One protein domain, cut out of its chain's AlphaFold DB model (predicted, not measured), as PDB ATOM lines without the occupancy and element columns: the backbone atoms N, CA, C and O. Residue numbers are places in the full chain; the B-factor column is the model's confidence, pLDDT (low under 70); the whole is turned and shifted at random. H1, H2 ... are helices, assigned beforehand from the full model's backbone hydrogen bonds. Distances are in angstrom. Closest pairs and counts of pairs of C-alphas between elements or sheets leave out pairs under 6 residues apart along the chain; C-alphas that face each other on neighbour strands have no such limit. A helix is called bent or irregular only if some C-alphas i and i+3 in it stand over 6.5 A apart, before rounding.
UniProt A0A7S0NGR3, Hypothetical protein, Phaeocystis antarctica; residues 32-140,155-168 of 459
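AT A GLANCE: This is residues 32 to 140 and 155 to 168 of the 459 residues of the protein "Hypothetical protein" of Phaeocystis antarctica (UniProt A0A7S0NGR3). Long helices H1 and H4 run side by side, and bent H2 folds back across the pair. Short H3 packs on both where they begin; H5 is apart. The 123 printed residues include five named helices, H1 to H5, class all helix. The rod, 52 by 24 by 23 A, is only just compact, close to loose, with radius of gyration of the C-alphas 16.5 A.

IN THESE COORDINATES: Find C-alpha 32 at (6.685, -35.011, 56.145), where H1, residues 32 to 54, begins. H2, 58 to 84, assigned as one helix by its hydrogen bonds, is bent, C-alphas 70 and 73 being 6.6 A apart; its arms are H2a, 58 to 70, and H2b, 73 to 84. H3 is 90 to 95; H4, 100 to 129, ends at (9.672, -58.995, 20.249); H5 is 155 to 159.

HOW THE PARTS SIT: H1 touches H4, closest C-alphas 32 and 100, 4.0 A. H1 and H2a form a hairpin, closest C-alphas 51 and 61, 5.2 A. O i to N i+4 pairs within hydrogen-bond range number 16 of 19 in H1.

THE WHOLE: Residues 141 to 154 are cut out, leaving a C-alpha gap of 20.4 A.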
ATOM      1  N   ALA A  32       6.959 -35.333  57.546       90.06
ATOM      2  CA  ALA A  32       6.685 -35.011  56.145       90.06
ATOM      3  C   ALA A  32       7.954 -35.061  55.278       90.06
ATOM      4  O   ALA A  32       7.923 -35.569  54.158       90.06
ATOM      5  N   ALA A  33       9.092 -34.587  55.789       91.12
ATOM      6  CA  ALA A  33      10.363 -34.685  55.073       91.12
ATOM      7  C   ALA A  33      10.812 -36.148  54.905       91.12
ATOM      8  O   ALA A  33      11.253 -36.533  53.820       91.12
ATOM      9  N   GLY A  34      10.648 -36.969  55.949       91.56
ATOM     10  CA  GLY A  34      10.950 -38.402  55.901       91.56
ATOM     11  C   GLY A  34      10.095 -39.155  54.877       91.56
ATOM     12  O   GLY A  34      10.630 -39.914  54.071       91.56
ATOM     13  N   LEU A  35       8.783 -38.895  54.853       91.56
ATOM     14  CA  LEU A  35       7.857 -39.470  53.868       91.56
ATOM     15  C   LEU A  35       8.209 -39.056  52.437       91.56
ATOM     16  O   LEU A  35       8.210 -39.897  51.539       91.56
ATOM     17  N   SER A  36       8.565 -37.786  52.238       92.62
ATOM     18  CA  SER A  36       8.986 -37.268  50.935       92.62
ATOM     19  C   SER A  36      10.202 -38.036  50.418       92.62
ATOM     20  O   SER A  36      10.174 -38.582  49.317       92.62
ATOM     21  N   TYR A  37      11.240 -38.169  51.250       92.88
ATOM     22  CA  TYR A  37      12.447 -38.913  50.891       92.88
ATOM     23  C   TYR A  37      12.164 -40.398  50.625       92.88
ATOM     24  O   TYR A  37      12.647 -40.953  49.639       92.88
ATOM     25  N   GLY A  38      11.346 -41.040  51.465       92.94
ATOM     26  CA  GLY A  38      10.946 -42.435  51.276       92.94
ATOM     27  C   GLY A  38      10.231 -42.670  49.943       92.94
ATOM     28  O   GLY A  38      10.549 -43.622  49.234       92.94
ATOM     29  N   LEU A  39       9.319 -41.776  49.551       93.94
ATOM     30  CA  LEU A  39       8.616 -41.878  48.270       93.94
ATOM     31  C   LEU A  39       9.537 -41.611  47.071       93.94
ATOM     32  O   LEU A  39       9.401 -42.292  46.057       93.94
ATOM     33  N   GLU A  40      10.524 -40.716  47.179       93.56
ATOM     34  CA  GLU A  40      11.562 -40.566  46.141       93.56
ATOM     35  C   GLU A  40      12.405 -41.842  45.979       93.56
ATOM     36  O   GLU A  40      12.769 -42.207  44.859       93.56
ATOM     37  N   MET A  41      12.686 -42.565  47.070       94.69
ATOM     38  CA  MET A  41      13.363 -43.868  46.998       94.69
ATOM     39  C   MET A  41      12.506 -44.918  46.289       94.69
ATOM     40  O   MET A  41      13.030 -45.664  45.465       94.69
ATOM     41  N   VAL A  42      11.191 -44.937  46.531       93.56
ATOM     42  CA  VAL A  42      10.257 -45.810  45.795       93.56
ATOM     43  C   VAL A  42      10.248 -45.465  44.304       93.56
ATOM     44  O   VAL A  42      10.381 -46.362  43.473       93.56
ATOM     45  N   VAL A  43      10.156 -44.180  43.947       94.56
ATOM     46  CA  VAL A  43      10.224 -43.715  42.549       94.56
ATOM     47  C   VAL A  43      11.532 -44.155  41.893       94.56
ATOM     48  O   VAL A  43      11.522 -44.715  40.799       94.56
ATOM     49  N   THR A  44      12.655 -43.952  42.581       92.88
ATOM     50  CA  THR A  44      13.986 -44.339  42.099       92.88
ATOM     51  C   THR A  44      14.070 -45.847  41.871       92.88
ATOM     52  O   THR A  44      14.531 -46.284  40.817       92.88
ATOM     53  N   ALA A  45      13.572 -46.651  42.813       91.50
ATOM     54  CA  ALA A  45      13.550 -48.104  42.694       91.50
ATOM     55  C   ALA A  45      12.694 -48.571  41.507       91.50
ATOM     56  O   ALA A  45      13.145 -49.412  40.730       91.50
ATOM     57  N   LEU A  46      11.503 -47.989  41.320       89.25
ATOM     58  CA  LEU A  46      10.631 -48.296  40.183       89.25
ATOM     59  C   LEU A  46      11.305 -47.965  38.849       89.25
ATOM     60  O   LEU A  46      11.292 -48.789  37.942       89.25
ATOM     61  N   VAL A  47      11.944 -46.798  38.739       87.75
ATOM     62  CA  VAL A  47      12.642 -46.373  37.515       87.75
ATOM     63  C   VAL A  47      13.822 -47.293  37.184       87.75
ATOM     64  O   VAL A  47      14.013 -47.638  36.018       87.75
ATOM     65  N   ILE A  48      14.604 -47.706  38.187       86.06
ATOM     66  CA  ILE A  48      15.788 -48.562  38.001       86.06
ATOM     67  C   ILE A  48      15.409 -50.019  37.708       86.06
ATOM     68  O   ILE A  48      16.095 -50.681  36.931       86.06
ATOM     69  N   ALA A  49      14.325 -50.532  38.299       80.75
ATOM     70  CA  ALA A  49      13.893 -51.917  38.104       80.75
ATOM     71  C   ALA A  49      13.558 -52.237  36.636       80.75
ATOM     72  O   ALA A  49      13.681 -53.383  36.205       80.75
ATOM     73  N   ILE A  50      13.160 -51.224  35.866       72.69
ATOM     74  CA  ILE A  50      12.700 -51.350  34.483       72.69
ATOM     75  C   ILE A  50      13.799 -51.903  33.557       72.69
ATOM     76  O   ILE A  50      13.629 -53.024  33.071       72.69
ATOM     77  N   PRO A  51      14.953 -51.226  33.357       67.19
ATOM     78  CA  PRO A  51      16.022 -51.765  32.517       67.19
ATOM     79  C   PRO A  51      16.524 -53.148  32.942       67.19
ATOM     80  O   PRO A  51      16.962 -53.922  32.094       67.19
ATOM     81  N   ILE A  52      16.469 -53.451  34.246       68.44
ATOM     82  CA  ILE A  52      16.931 -54.726  34.808       68.44
ATOM     83  C   ILE A  52      16.008 -55.869  34.384       68.44
ATOM     84  O   ILE A  52      16.499 -56.902  33.940       68.44
ATOM     85  N   ARG A  53      14.684 -55.691  34.495       64.31
ATOM     86  CA  ARG A  53      13.708 -56.733  34.126       64.31
ATOM     87  C   ARG A  53      13.720 -57.057  32.637       64.31
ATOM     88  O   ARG A  53      13.517 -58.203  32.268       64.31
ATOM     89  N   VAL A  54      13.963 -56.046  31.809       58.56
ATOM     90  CA  VAL A  54      13.859 -56.140  30.347       58.56
ATOM     91  C   VAL A  54      15.222 -56.443  29.688       58.56
ATOM     92  O   VAL A  54      15.301 -56.716  28.499       58.56
ATOM     93  N   GLY A  55      16.320 -56.444  30.457       58.12
ATOM     94  CA  GLY A  55      17.623 -56.940  29.994       58.12
ATOM     95  C   GLY A  55      18.406 -55.998  29.068       58.12
ATOM     96  O   GLY A  55      19.116 -56.472  28.185       58.12
ATOM     97  N   TYR A  56      18.310 -54.679  29.259       62.81
ATOM     98  CA  TYR A  56      18.991 -53.695  28.405       62.81
ATOM     99  C   TYR A  56      20.513 -53.641  28.582       62.81
ATOM    100  O   TYR A  56      21.072 -53.959  29.635       62.81
ATOM    101  N   SER A  57      21.189 -53.079  27.570       70.06
ATOM    102  CA  SER A  57      22.566 -52.604  27.725       70.06
ATOM    103  C   SER A  57      22.684 -51.597  28.880       70.06
ATOM    104  O   SER A  57      21.800 -50.765  29.102       70.06
ATOM    105  N   LEU A  58      23.823 -51.616  29.578       72.19
ATOM    106  CA  LEU A  58      24.102 -50.685  30.677       72.19
ATOM    107  C   LEU A  58      23.935 -49.214  30.255       72.19
ATOM    108  O   LEU A  58      23.437 -48.401  31.029       72.19
ATOM    109  N   LEU A  59      24.314 -48.872  29.018       74.06
ATOM    110  CA  LEU A  59      24.186 -47.516  28.486       74.06
ATOM    111  C   LEU A  59      22.719 -47.069  28.404       74.06
ATOM    112  O   LEU A  59      22.386 -45.976  28.857       74.06
ATOM    113  N   ALA A  60      21.840 -47.921  27.873       71.50
ATOM    114  CA  ALA A  60      20.408 -47.647  27.787       71.50
ATOM    115  C   ALA A  60      19.769 -47.500  29.176       71.50
ATOM    116  O   ALA A  60      18.993 -46.569  29.403       71.50
ATOM    117  N   ALA A  61      20.162 -48.355  30.126       76.19
ATOM    118  CA  ALA A  61      19.705 -48.270  31.511       76.19
ATOM    119  C   ALA A  61      20.085 -46.931  32.168       76.19
ATOM    120  O   ALA A  61      19.248 -46.295  32.812       76.19
ATOM    121  N   VAL A  62      21.326 -46.468  31.963       82.50
ATOM    122  CA  VAL A  62      21.797 -45.177  32.488       82.50
ATOM    123  C   VAL A  62      21.049 -44.010  31.844       82.50
ATOM    124  O   VAL A  62      20.626 -43.102  32.555       82.50
ATOM    125  N   ILE A  63      20.849 -44.032  30.522       81.69
ATOM    126  CA  ILE A  63      20.109 -42.978  29.812       81.69
ATOM    127  C   ILE A  63      18.665 -42.897  30.324       81.69
ATOM    128  O   ILE A  63      18.189 -41.802  30.624       81.69
ATOM    129  N   TRP A  64      17.985 -44.037  30.476       80.75
ATOM    130  CA  TRP A  64      16.625 -44.099  31.019       80.75
ATOM    131  C   TRP A  64      16.537 -43.507  32.423       80.75
ATOM    132  O   TRP A  64      15.747 -42.589  32.656       80.75
ATOM    133  N   ALA A  65      17.377 -43.987  33.343       86.25
ATOM    134  CA  ALA A  65      17.383 -43.505  34.717       86.25
ATOM    135  C   ALA A  65      17.693 -42.002  34.783       86.25
ATOM    136  O   ALA A  65      17.047 -41.277  35.536       86.25
ATOM    137  N   ALA A  66      18.622 -41.509  33.957       88.38
ATOM    138  CA  ALA A  66      18.959 -40.091  33.894       88.38
ATOM    139  C   ALA A  66      17.789 -39.237  33.382       88.38
ATOM    140  O   ALA A  66      17.445 -38.244  34.017       88.38
ATOM    141  N   ILE A  67      17.143 -39.619  32.274       86.31
ATOM    142  CA  ILE A  67      15.986 -38.883  31.739       86.31
ATOM    143  C   ILE A  67      14.848 -38.872  32.763       86.31
ATOM    144  O   ILE A  67      14.285 -37.817  33.056       86.31
ATOM    145  N   MET A  68      14.536 -40.026  33.352       87.44
ATOM    146  CA  MET A  68      13.455 -40.130  34.323       87.44
ATOM    147  C   MET A  68      13.723 -39.303  35.573       87.44
ATOM    148  O   MET A  68      12.910 -38.455  35.932       87.44
ATOM    149  N   LEU A  69      14.867 -39.506  36.224       91.25
ATOM    150  CA  LEU A  69      15.138 -38.906  37.529       91.25
ATOM    151  C   LEU A  69      15.580 -37.443  37.436       91.25
ATOM    152  O   LEU A  69      15.258 -36.665  38.330       91.25
ATOM    153  N   LEU A  70      16.296 -37.046  36.378       90.88
ATOM    154  CA  LEU A  70      16.859 -35.694  36.257       90.88
ATOM    155  C   LEU A  70      16.005 -34.748  35.411       90.88
ATOM    156  O   LEU A  70      16.176 -33.535  35.520       90.88
ATOM    157  N   VAL A  71      15.100 -35.268  34.574       89.69
ATOM    158  CA  VAL A  71      14.254 -34.441  33.698       89.69
ATOM    159  C   VAL A  71      12.778 -34.627  34.021       89.69
ATOM    160  O   VAL A  71      12.109 -33.655  34.380       89.69
ATOM    161  N   LEU A  72      12.260 -35.856  33.934       88.62
ATOM    162  CA  LEU A  72      10.822 -36.088  34.063       88.62
ATOM    163  C   LEU A  72      10.325 -35.864  35.498       88.62
ATOM    164  O   LEU A  72       9.375 -35.114  35.694       88.62
ATOM    165  N   MET A  73      10.966 -36.450  36.512       92.12
ATOM    166  CA  MET A  73      10.522 -36.322  37.910       92.12
ATOM    167  C   MET A  73      10.559 -34.873  38.435       92.12
ATOM    168  O   MET A  73       9.606 -34.468  39.110       92.12
ATOM    169  N   PRO A  74      11.573 -34.044  38.111       92.75
ATOM    170  CA  PRO A  74      11.534 -32.613  38.404       92.75
ATOM    171  C   PRO A  74      10.407 -31.877  37.669       92.75
ATOM    172  O   PRO A  74       9.736 -31.040  38.271       92.75
ATOM    173  N   LEU A  75      10.140 -32.207  36.399       91.44
ATOM    174  CA  LEU A  75       9.028 -31.612  35.650       91.44
ATOM    175  C   LEU A  75       7.671 -31.965  36.277       91.44
ATOM    176  O   LEU A  75       6.820 -31.091  36.441       91.44
ATOM    177  N   VAL A  76       7.491 -33.223  36.687       91.62
ATOM    178  CA  VAL A  76       6.301 -33.703  37.405       91.62
ATOM    179  C   VAL A  76       6.136 -32.978  38.743       91.62
ATOM    180  O   VAL A  76       5.019 -32.631  39.123       91.62
ATOM    181  N   HIS A  77       7.235 -32.681  39.441       91.62
ATOM    182  CA  HIS A  77       7.195 -31.880  40.666       91.62
ATOM    183  C   HIS A  77       6.676 -30.457  40.402       91.62
ATOM    184  O   HIS A  77       5.758 -30.001  41.078       91.62
ATOM    185  N   VAL A  78       7.194 -29.784  39.366       91.19
ATOM    186  CA  VAL A  78       6.720 -28.448  38.957       91.19
ATOM    187  C   VAL A  78       5.248 -28.485  38.542       91.19
ATOM    188  O   VAL A  78       4.484 -27.578  38.876       91.19
ATOM    189  N   PHE A  79       4.831 -29.537  37.834       88.88
ATOM    190  CA  PHE A  79       3.431 -29.764  37.490       88.88
ATOM    191  C   PHE A  79       2.548 -29.866  38.746       88.88
ATOM    192  O   PHE A  79       1.516 -29.194  38.816       88.88
ATOM    193  N   ALA A  80       2.959 -30.653  39.744       87.62
ATOM    194  CA  ALA A  80       2.222 -30.804  40.998       87.62
ATOM    195  C   ALA A  80       2.067 -29.456  41.723       87.62
ATOM    196  O   ALA A  80       0.950 -29.079  42.087       87.62
ATOM    197  N   ASP A  81       3.146 -28.678  41.829       87.06
ATOM    198  CA  ASP A  81       3.114 -27.337  42.422       87.06
ATOM    199  C   ASP A  81       2.157 -26.398  41.683       87.06
ATOM    200  O   ASP A  81       1.306 -25.751  42.292       87.06
ATOM    201  N   LYS A  82       2.255 -26.320  40.352       86.38
ATOM    202  CA  LYS A  82       1.521 -25.314  39.571       86.38
ATOM    203  C   LYS A  82       0.067 -25.671  39.295       86.38
ATOM    204  O   LYS A  82      -0.766 -24.767  39.256       86.38
ATOM    205  N   LEU A  83      -0.265 -26.944  39.083       82.88
ATOM    206  CA  LEU A  83      -1.627 -27.346  38.714       82.88
ATOM    207  C   LEU A  83      -2.423 -27.920  39.886       82.88
ATOM    208  O   LEU A  83      -3.636 -27.686  39.969       82.88
ATOM    209  N   ILE A  84      -1.773 -28.650  40.796       83.19
ATOM    210  CA  ILE A  84      -2.462 -29.295  41.918       83.19
ATOM    211  C   ILE A  84      -2.508 -28.361  43.122       83.19
ATOM    212  O   ILE A  84      -3.611 -28.095  43.606       83.19
ATOM    213  N   LEU A  85      -1.361 -27.817  43.539       83.44
ATOM    214  CA  LEU A  85      -1.255 -26.894  44.678       83.44
ATOM    215  C   LEU A  85      -1.442 -25.417  44.292       83.44
ATOM    216  O   LEU A  85      -1.717 -24.591  45.157       83.44
ATOM    217  N   ARG A  86      -1.362 -25.075  42.999       81.62
ATOM    218  CA  ARG A  86      -1.575 -23.738  42.409       81.62
ATOM    219  C   ARG A  86      -0.705 -22.623  42.994       81.62
ATOM    220  O   ARG A  86       0.225 -22.157  42.339       81.62
ATOM    221  N   THR A  87      -1.070 -22.127  44.172       74.94
ATOM    222  CA  THR A  87      -0.474 -20.957  44.828       74.94
ATOM    223  C   THR A  87       0.518 -21.320  45.926       74.94
ATOM    224  O   THR A  87       1.248 -20.438  46.366       74.94
ATOM    225  N   ALA A  88       0.552 -22.578  46.370       75.69
ATOM    226  CA  ALA A  88       1.493 -23.032  47.389       75.69
ATOM    227  C   ALA A  88       2.650 -23.837  46.797       75.69
ATOM    228  O   ALA A  88       2.471 -24.615  45.864       75.69
ATOM    229  N   SER A  89       3.827 -23.653  47.394       85.25
ATOM    230  CA  SER A  89       5.010 -24.476  47.161       85.25
ATOM    231  C   SER A  89       4.897 -25.781  47.952       85.25
ATOM    232  O   SER A  89       4.598 -25.764  49.154       85.25
ATOM    233  N   ALA A  90       5.164 -26.912  47.300       84.75
ATOM    234  CA  ALA A  90       5.391 -28.195  47.954       84.75
ATOM    235  C   ALA A  90       6.435 -28.102  49.065       84.75
ATOM    236  O   ALA A  90       6.226 -28.597  50.172       84.75
ATOM    237  N   ALA A  91       7.568 -27.469  48.756       86.12
ATOM    238  CA  ALA A  91       8.709 -27.402  49.655       86.12
ATOM    239  C   ALA A  91       8.355 -26.656  50.945       86.12
ATOM    240  O   ALA A  91       8.696 -27.131  52.024       86.12
ATOM    241  N   ASP A  92       7.603 -25.558  50.847       86.69
ATOM    242  CA  ASP A  92       7.171 -24.794  52.022       86.69
ATOM    243  C   ASP A  92       6.201 -25.620  52.879       86.69
ATOM    244  O   ASP A  92       6.353 -25.708  54.097       86.69
ATOM    245  N   ASN A  93       5.249 -26.318  52.249       86.94
ATOM    246  CA  ASN A  93       4.326 -27.202  52.964       86.94
ATOM    247  C   ASN A  93       5.042 -28.330  53.717       86.94
ATOM    248  O   ASN A  93       4.677 -28.640  54.849       86.94
ATOM    249  N   ILE A  94       6.063 -28.933  53.110       88.19
ATOM    250  CA  ILE A  94       6.778 -30.079  53.685       88.19
ATOM    251  C   ILE A  94       7.796 -29.629  54.738       88.19
ATOM    252  O   ILE A  94       7.870 -30.213  55.819       88.19
ATOM    253  N   LEU A  95       8.608 -28.616  54.431       88.50
ATOM    254  CA  LEU A  95       9.748 -28.220  55.260       88.50
ATOM    255  C   LEU A  95       9.369 -27.233  56.364       88.50
ATOM    256  O   LEU A  95       9.959 -27.304  57.436       88.50
ATOM    257  N   VAL A  96       8.404 -26.343  56.111       86.50
ATOM    258  CA  VAL A  96       7.998 -25.289  57.057       86.50
ATOM    259  C   VAL A  96       6.719 -25.671  57.794       86.50
ATOM    260  O   VAL A  96       6.641 -25.514  59.006       86.50
ATOM    261  N   HIS A  97       5.713 -26.183  57.079       85.69
ATOM    262  CA  HIS A  97       4.410 -26.503  57.676       85.69
ATOM    263  C   HIS A  97       4.263 -27.958  58.133       85.69
ATOM    264  O   HIS A  97       3.197 -28.321  58.625       85.69
ATOM    265  N   HIS A  98       5.298 -28.790  57.967       88.25
ATOM    266  CA  HIS A  98       5.291 -30.214  58.333       88.25
ATOM    267  C   HIS A  98       4.064 -30.985  57.796       88.25
ATOM    268  O   HIS A  98       3.618 -31.970  58.388       88.25
ATOM    269  N   ASN A  99       3.511 -30.555  56.654       88.69
ATOM    270  CA  ASN A  99       2.314 -31.133  56.055       88.69
ATOM    271  C   ASN A  99       2.660 -32.430  55.315       88.69
ATOM    272  O   ASN A  99       3.004 -32.466  54.129       88.69
ATOM    273  N   TRP A 100       2.557 -33.518  56.055       87.56
ATOM    274  CA  TRP A 100       2.742 -34.874  55.579       87.56
ATOM    275  C   TRP A 100       1.733 -35.318  54.512       87.56
ATOM    276  O   TRP A 100       2.109 -36.093  53.634       87.56
ATOM    277  N   GLY A 101       0.507 -34.787  54.487       90.75
ATOM    278  CA  GLY A 101      -0.433 -35.107  53.411       90.75
ATOM    279  C   GLY A 101       0.011 -34.569  52.048       90.75
ATOM    280  O   GLY A 101      -0.069 -35.284  51.049       90.75
ATOM    281  N   VAL A 102       0.557 -33.348  51.999       91.38
ATOM    282  CA  VAL A 102       1.150 -32.784  50.770       91.38
ATOM    283  C   VAL A 102       2.389 -33.572  50.342       91.38
ATOM    284  O   VAL A 102       2.555 -33.840  49.151       91.38
ATOM    285  N   SER A 103       3.221 -34.003  51.296       92.38
ATOM    286  CA  SER A 103       4.354 -34.892  51.012       92.38
ATOM    287  C   SER A 103       3.911 -36.185  50.316       92.38
ATOM    288  O   SER A 103       4.430 -36.509  49.244       92.38
ATOM    289  N   ILE A 104       2.916 -36.880  50.880       94.75
ATOM    290  CA  ILE A 104       2.371 -38.117  50.305       94.75
ATOM    291  C   ILE A 104       1.785 -37.847  48.920       94.75
ATOM    292  O   ILE A 104       2.095 -38.571  47.979       94.75
ATOM    293  N   LEU A 105       0.991 -36.787  48.766       94.69
ATOM    294  CA  LEU A 105       0.364 -36.426  47.495       94.69
ATOM    295  C   LEU A 105       1.384 -36.249  46.365       94.69
ATOM    296  O   LEU A 105       1.211 -36.811  45.284       94.69
ATOM    297  N   ILE A 106       2.462 -35.503  46.605       93.69
ATOM    298  CA  ILE A 106       3.489 -35.251  45.586       93.69
ATOM    299  C   ILE A 106       4.269 -36.520  45.266       93.69
ATOM    300  O   ILE A 106       4.490 -36.821  44.090       93.69
ATOM    301  N   GLY A 107       4.675 -37.268  46.294       94.88
ATOM    302  CA  GLY A 107       5.375 -38.530  46.095       94.88
ATOM    303  C   GLY A 107       4.519 -39.521  45.308       94.88
ATOM    304  O   GLY A 107       5.000 -40.125  44.355       94.88
ATOM    305  N   VAL A 108       3.222 -39.609  45.607       96.25
ATOM    306  CA  VAL A 108       2.271 -40.467  44.891       96.25
ATOM    307  C   VAL A 108       2.058 -40.029  43.442       96.25
ATOM    308  O   VAL A 108       1.980 -40.888  42.563       96.25
ATOM    309  N   ILE A 109       2.015 -38.725  43.151       95.69
ATOM    310  CA  ILE A 109       1.991 -38.243  41.762       95.69
ATOM    311  C   ILE A 109       3.232 -38.763  41.025       95.69
ATOM    312  O   ILE A 109       3.098 -39.377  39.971       95.69
ATOM    313  N   LYS A 110       4.434 -38.612  41.592       95.31
ATOM    314  CA  LYS A 110       5.669 -39.121  40.970       95.31
ATOM    315  C   LYS A 110       5.672 -40.641  40.805       95.31
ATOM    316  O   LYS A 110       6.030 -41.131  39.737       95.31
ATOM    317  N   VAL A 111       5.219 -41.385  41.817       95.69
ATOM    318  CA  VAL A 111       5.049 -42.847  41.740       95.69
ATOM    319  C   VAL A 111       4.092 -43.219  40.607       95.69
ATOM    320  O   VAL A 111       4.391 -44.123  39.839       95.69
ATOM    321  N   SER A 112       2.989 -42.489  40.442       95.44
ATOM    322  CA  SER A 112       2.013 -42.723  39.370       95.44
ATOM    323  C   SER A 112       2.631 -42.540  37.981       95.44
ATOM    324  O   SER A 112       2.430 -43.375  37.104       95.44
ATOM    325  N   PHE A 113       3.446 -41.497  37.794       93.38
ATOM    326  CA  PHE A 113       4.214 -41.307  36.559       93.38
ATOM    327  C   PHE A 113       5.231 -42.426  36.329       93.38
ATOM    328  O   PHE A 113       5.354 -42.909  35.208       93.38
ATOM    329  N   ALA A 114       5.939 -42.862  37.375       91.44
ATOM    330  CA  ALA A 114       6.888 -43.969  37.277       91.44
ATOM    331  C   ALA A 114       6.194 -45.298  36.922       91.44
ATOM    332  O   ALA A 114       6.724 -46.066  36.122       91.44
ATOM    333  N   LEU A 115       5.001 -45.558  37.471       90.06
ATOM    334  CA  LEU A 115       4.199 -46.748  37.172       90.06
ATOM    335  C   LEU A 115       3.688 -46.754  35.731       90.06
ATOM    336  O   LEU A 115       3.849 -47.755  35.040       90.06
ATOM    337  N   VAL A 116       3.120 -45.641  35.261       88.94
ATOM    338  CA  VAL A 116       2.664 -45.521  33.868       88.94
ATOM    339  C   VAL A 116       3.841 -45.630  32.911       88.94
ATOM    340  O   VAL A 116       3.771 -46.378  31.944       88.94
ATOM    341  N   ALA A 117       4.960 -44.974  33.220       83.62
ATOM    342  CA  ALA A 117       6.166 -45.115  32.423       83.62
ATOM    343  C   ALA A 117       6.685 -46.561  32.383       83.62
ATOM    344  O   ALA A 117       7.170 -46.980  31.339       83.62
ATOM    345  N   ASN A 118       6.569 -47.324  33.476       79.50
ATOM    346  CA  ASN A 118       6.875 -48.756  33.478       79.50
ATOM    347  C   ASN A 118       5.932 -49.541  32.550       79.50
ATOM    348  O   ASN A 118       6.425 -50.312  31.736       79.50
ATOM    349  N   GLY A 119       4.616 -49.316  32.627       75.88
ATOM    350  CA  GLY A 119       3.638 -50.006  31.772       75.88
ATOM    351  C   GLY A 119       3.871 -49.740  30.282       75.88
ATOM    352  O   GLY A 119       4.088 -50.668  29.509       75.88
ATOM    353  N   VAL A 120       3.980 -48.461  29.903       75.56
ATOM    354  CA  VAL A 120       4.295 -48.027  28.525       75.56
ATOM    355  C   VAL A 120       5.598 -48.653  28.026       75.56
ATOM    356  O   VAL A 120       5.775 -48.955  26.846       75.56
ATOM    357  N   TYR A 121       6.558 -48.829  28.925       68.94
ATOM    358  CA  TYR A 121       7.844 -49.399  28.572       68.94
ATOM    359  C   TYR A 121       7.776 -50.910  28.331       68.94
ATOM    360  O   TYR A 121       8.337 -51.382  27.344       68.94
ATOM    361  N   GLN A 122       7.083 -51.660  29.195       65.69
ATOM    362  CA  GLN A 122       6.872 -53.101  29.013       65.69
ATOM    363  C   GLN A 122       6.149 -53.382  27.689       65.69
ATOM    364  O   GLN A 122       6.619 -54.194  26.895       65.69
ATOM    365  N   GLN A 123       5.102 -52.605  27.403       65.12
ATOM    366  CA  GLN A 123       4.344 -52.635  26.154       65.12
ATOM    367  C   GLN A 123       5.225 -52.457  24.903       65.12
ATOM    368  O   GLN A 123       5.127 -53.199  23.930       65.12
ATOM    369  N   ASN A 124       6.109 -51.457  24.901       64.88
ATOM    370  CA  ASN A 124       6.959 -51.196  23.738       64.88
ATOM    371  C   ASN A 124       7.936 -52.341  23.442       64.88
ATOM    372  O   ASN A 124       8.315 -52.530  22.285       64.88
ATOM    373  N   CYS A 125       8.330 -53.101  24.467       61.12
ATOM    374  CA  CYS A 125       9.207 -54.251  24.295       61.12
ATOM    375  C   CYS A 125       8.462 -55.478  23.756       61.12
ATOM    376  O   CYS A 125       8.981 -56.136  22.856       61.12
ATOM    377  N   SER A 126       7.251 -55.765  24.249       57.00
ATOM    378  CA  SER A 126       6.456 -56.921  23.799       57.00
ATOM    379  C   SER A 126       6.095 -56.828  22.314       57.00
ATOM    380  O   SER A 126       6.347 -57.772  21.564       57.00
ATOM    381  N   ILE A 127       5.653 -55.648  21.854       58.22
ATOM    382  CA  ILE A 127       5.385 -55.375  20.429       58.22
ATOM    383  C   ILE A 127       6.640 -55.617  19.574       58.22
ATOM    384  O   ILE A 127       6.561 -56.206  18.498       58.22
ATOM    385  N   ALA A 128       7.813 -55.175  20.043       54.25
ATOM    386  CA  ALA A 128       9.062 -55.302  19.293       54.25
ATOM    387  C   ALA A 128       9.584 -56.748  19.207       54.25
ATOM    388  O   ALA A 128      10.281 -57.074  18.247       54.25
ATOM    389  N   ALA A 129       9.257 -57.593  20.189       49.97
ATOM    390  CA  ALA A 129       9.672 -58.995  20.249       49.97
ATOM    391  C   ALA A 129       8.637 -59.974  19.654       49.97
ATOM    392  O   ALA A 129       8.947 -61.153  19.495       49.97
ATOM    393  N   GLY A 130       7.416 -59.518  19.337       51.44
ATOM    394  CA  GLY A 130       6.306 -60.399  18.950       51.44
ATOM    395  C   GLY A 130       5.885 -61.370  20.065       51.44
ATOM    396  O   GLY A 130       5.354 -62.439  19.769       51.44
ATOM    397  N   ALA A 131       6.177 -61.017  21.321       47.12
ATOM    398  CA  ALA A 131       5.972 -61.831  22.519       47.12
ATOM    399  C   ALA A 131       4.830 -61.261  23.381       47.12
ATOM    400  O   ALA A 131       4.458 -60.097  23.209       47.12
ATOM    401  N   SER A 132       4.288 -62.051  24.315       48.44
ATOM    402  CA  SER A 132       3.253 -61.560  25.239       48.44
ATOM    403  C   SER A 132       3.834 -60.483  26.183       48.44
ATOM    404  O   SER A 132       5.013 -60.555  26.540       48.44
ATOM    405  N   PRO A 133       3.057 -59.473  26.630       44.25
ATOM    406  CA  PRO A 133       3.440 -58.479  27.645       44.25
ATOM    407  C   PRO A 133       4.002 -59.035  28.970       44.25
ATOM    408  O   PRO A 133       4.613 -58.269  29.724       44.25
ATOM    409  N   TYR A 134       3.857 -60.336  29.250       43.97
ATOM    410  CA  TYR A 134       4.414 -61.004  30.437       43.97
ATOM    411  C   TYR A 134       5.683 -61.821  30.163       43.97
ATOM    412  O   TYR A 134       6.351 -62.243  31.112       43.97
ATOM    413  N   ASP A 135       6.071 -61.990  28.896       46.22
ATOM    414  CA  ASP A 135       7.329 -62.631  28.538       46.22
ATOM    415  C   ASP A 135       8.526 -61.731  28.879       46.22
ATOM    416  O   ASP A 135       8.507 -60.502  28.735       46.22
ATOM    417  N   VAL A 136       9.623 -62.353  29.321       48.62
ATOM    418  CA  VAL A 136      10.894 -61.648  29.516       48.62
ATOM    419  C   VAL A 136      11.396 -61.211  28.145       48.62
ATOM    420  O   VAL A 136      11.930 -62.021  27.388       48.62
ATOM    421  N   CYS A 137      11.234 -59.926  27.832       50.81
ATOM    422  CA  CYS A 137      11.732 -59.360  26.586       50.81
ATOM    423  C   CYS A 137      13.232 -59.651  26.452       50.81
ATOM    424  O   CYS A 137      14.042 -59.266  27.299       50.81
ATOM    425  N   ASN A 138      13.607 -60.355  25.391       52.19
ATOM    426  CA  ASN A 138      14.986 -60.721  25.131       52.19
ATOM    427  C   ASN A 138      15.513 -59.850  23.994       52.19
ATOM    428  O   ASN A 138      15.041 -59.907  22.862       52.19
ATOM    429  N   GLN A 139      16.543 -59.056  24.290       51.09
ATOM    430  CA  GLN A 139      17.120 -58.104  23.338       51.09
ATOM    431  C   GLN A 139      17.609 -58.757  22.027       51.09
ATOM    432  O   GLN A 139      17.769 -58.073  21.019       51.09
ATOM    433  N   LYS A 140      17.842 -60.076  22.031       51.72
ATOM    434  CA  LYS A 140      18.223 -60.856  20.844       51.72
ATOM    435  C   LYS A 140      17.113 -60.975  19.799       51.72
ATOM    436  O   LYS A 140      17.441 -61.233  18.644       51.72
ATOM    437  N   GLY A 155      12.818 -40.410  17.173       53.75
ATOM    438  CA  GLY A 155      12.317 -41.569  17.925       53.75
ATOM    439  C   GLY A 155      12.743 -42.915  17.332       53.75
ATOM    440  O   GLY A 155      13.200 -43.782  18.059       53.75
ATOM    441  N   GLU A 156      12.697 -43.059  16.010       54.00
ATOM    442  CA  GLU A 156      13.055 -44.294  15.294       54.00
ATOM    443  C   GLU A 156      14.571 -44.561  15.338       54.00
ATOM    444  O   GLU A 156      15.023 -45.690  15.521       54.00
ATOM    445  N   ARG A 157      15.386 -43.498  15.298       54.78
ATOM    446  CA  ARG A 157      16.843 -43.593  15.493       54.78
ATOM    447  C   ARG A 157      17.231 -43.967  16.926       54.78
ATOM    448  O   ARG A 157      18.244 -44.633  17.126       54.78
ATOM    449  N   LEU A 158      16.453 -43.520  17.912       55.06
ATOM    450  CA  LEU A 158      16.661 -43.851  19.323       55.06
ATOM    451  C   LEU A 158      16.185 -45.282  19.634       55.06
ATOM    452  O   LEU A 158      16.905 -46.004  20.322       55.06
ATOM    453  N   ALA A 159      15.081 -45.732  19.033       51.34
ATOM    454  CA  ALA A 159      14.590 -47.109  19.133       51.34
ATOM    455  C   ALA A 159      15.656 -48.138  18.700       51.34
ATOM    456  O   ALA A 159      15.952 -49.087  19.425       51.34
ATOM    457  N   HIS A 160      16.343 -47.896  17.574       51.75
ATOM    458  CA  HIS A 160      17.446 -48.752  17.107       51.75
ATOM    459  C   HIS A 160      18.717 -48.691  17.971       51.75
ATOM    460  O   HIS A 160      19.543 -49.601  17.918       51.75
ATOM    461  N   ALA A 161      18.882 -47.643  18.781       50.22
ATOM    462  CA  ALA A 161      19.979 -47.515  19.740       50.22
ATOM    463  C   ALA A 161      19.647 -48.142  21.111       50.22
ATOM    464  O   ALA A 161      20.403 -47.948  22.067       50.22
ATOM    465  N   ALA A 162      18.523 -48.868  21.219       52.00
ATOM    466  CA  ALA A 162      17.955 -49.352  22.477       52.00
ATOM    467  C   ALA A 162      17.723 -48.221  23.501       52.00
ATOM    468  O   ALA A 162      17.749 -48.449  24.710       52.00
ATOM    469  N   VAL A 163      17.531 -46.987  23.025       53.75
ATOM    470  CA  VAL A 163      17.160 -45.845  23.859       53.75
ATOM    471  C   VAL A 163      15.648 -45.913  24.095       53.75
ATOM    472  O   VAL A 163      14.913 -46.300  23.192       53.75
ATOM    473  N   PRO A 164      15.165 -45.550  25.293       55.09
ATOM    474  CA  PRO A 164      13.758 -45.646  25.663       55.09
ATOM    475  C   PRO A 164      12.771 -45.061  24.643       55.09
ATOM    476  O   PRO A 164      12.797 -43.864  24.351       55.09
ATOM    477  N   ASP A 165      11.811 -45.894  24.235       61.84
ATOM    478  CA  ASP A 165      10.646 -45.584  23.387       61.84
ATOM    479  C   ASP A 165       9.607 -44.648  24.058       61.84
ATOM    480  O   ASP A 165       8.440 -44.564  23.666       61.84
ATOM    481  N   ILE A 166      10.023 -43.867  25.061       60.94
ATOM    482  CA  ILE A 166       9.173 -42.892  25.763       60.94
ATOM    483  C   ILE A 166       8.658 -41.783  24.837       60.94
ATOM    484  O   ILE A 166       7.641 -41.160  25.116       60.94
ATOM    485  N   PHE A 167       9.361 -41.530  23.730       65.75
ATOM    486  CA  PHE A 167       9.013 -40.482  22.771       65.75
ATOM    487  C   PHE A 167       8.119 -40.970  21.626       65.75
ATOM    488  O   PHE A 167       7.815 -40.185  20.725       65.75
ATOM    489  N   LYS A 168       7.687 -42.240  21.633       73.69
ATOM    490  CA  LYS A 168       6.632 -42.686  20.718       73.69
ATOM    491  C   LYS A 168       5.344 -41.917  20.996       73.69
ATOM    492  O   LYS A 168       5.052 -41.519  22.124       73.69
TER     493      LYS A 168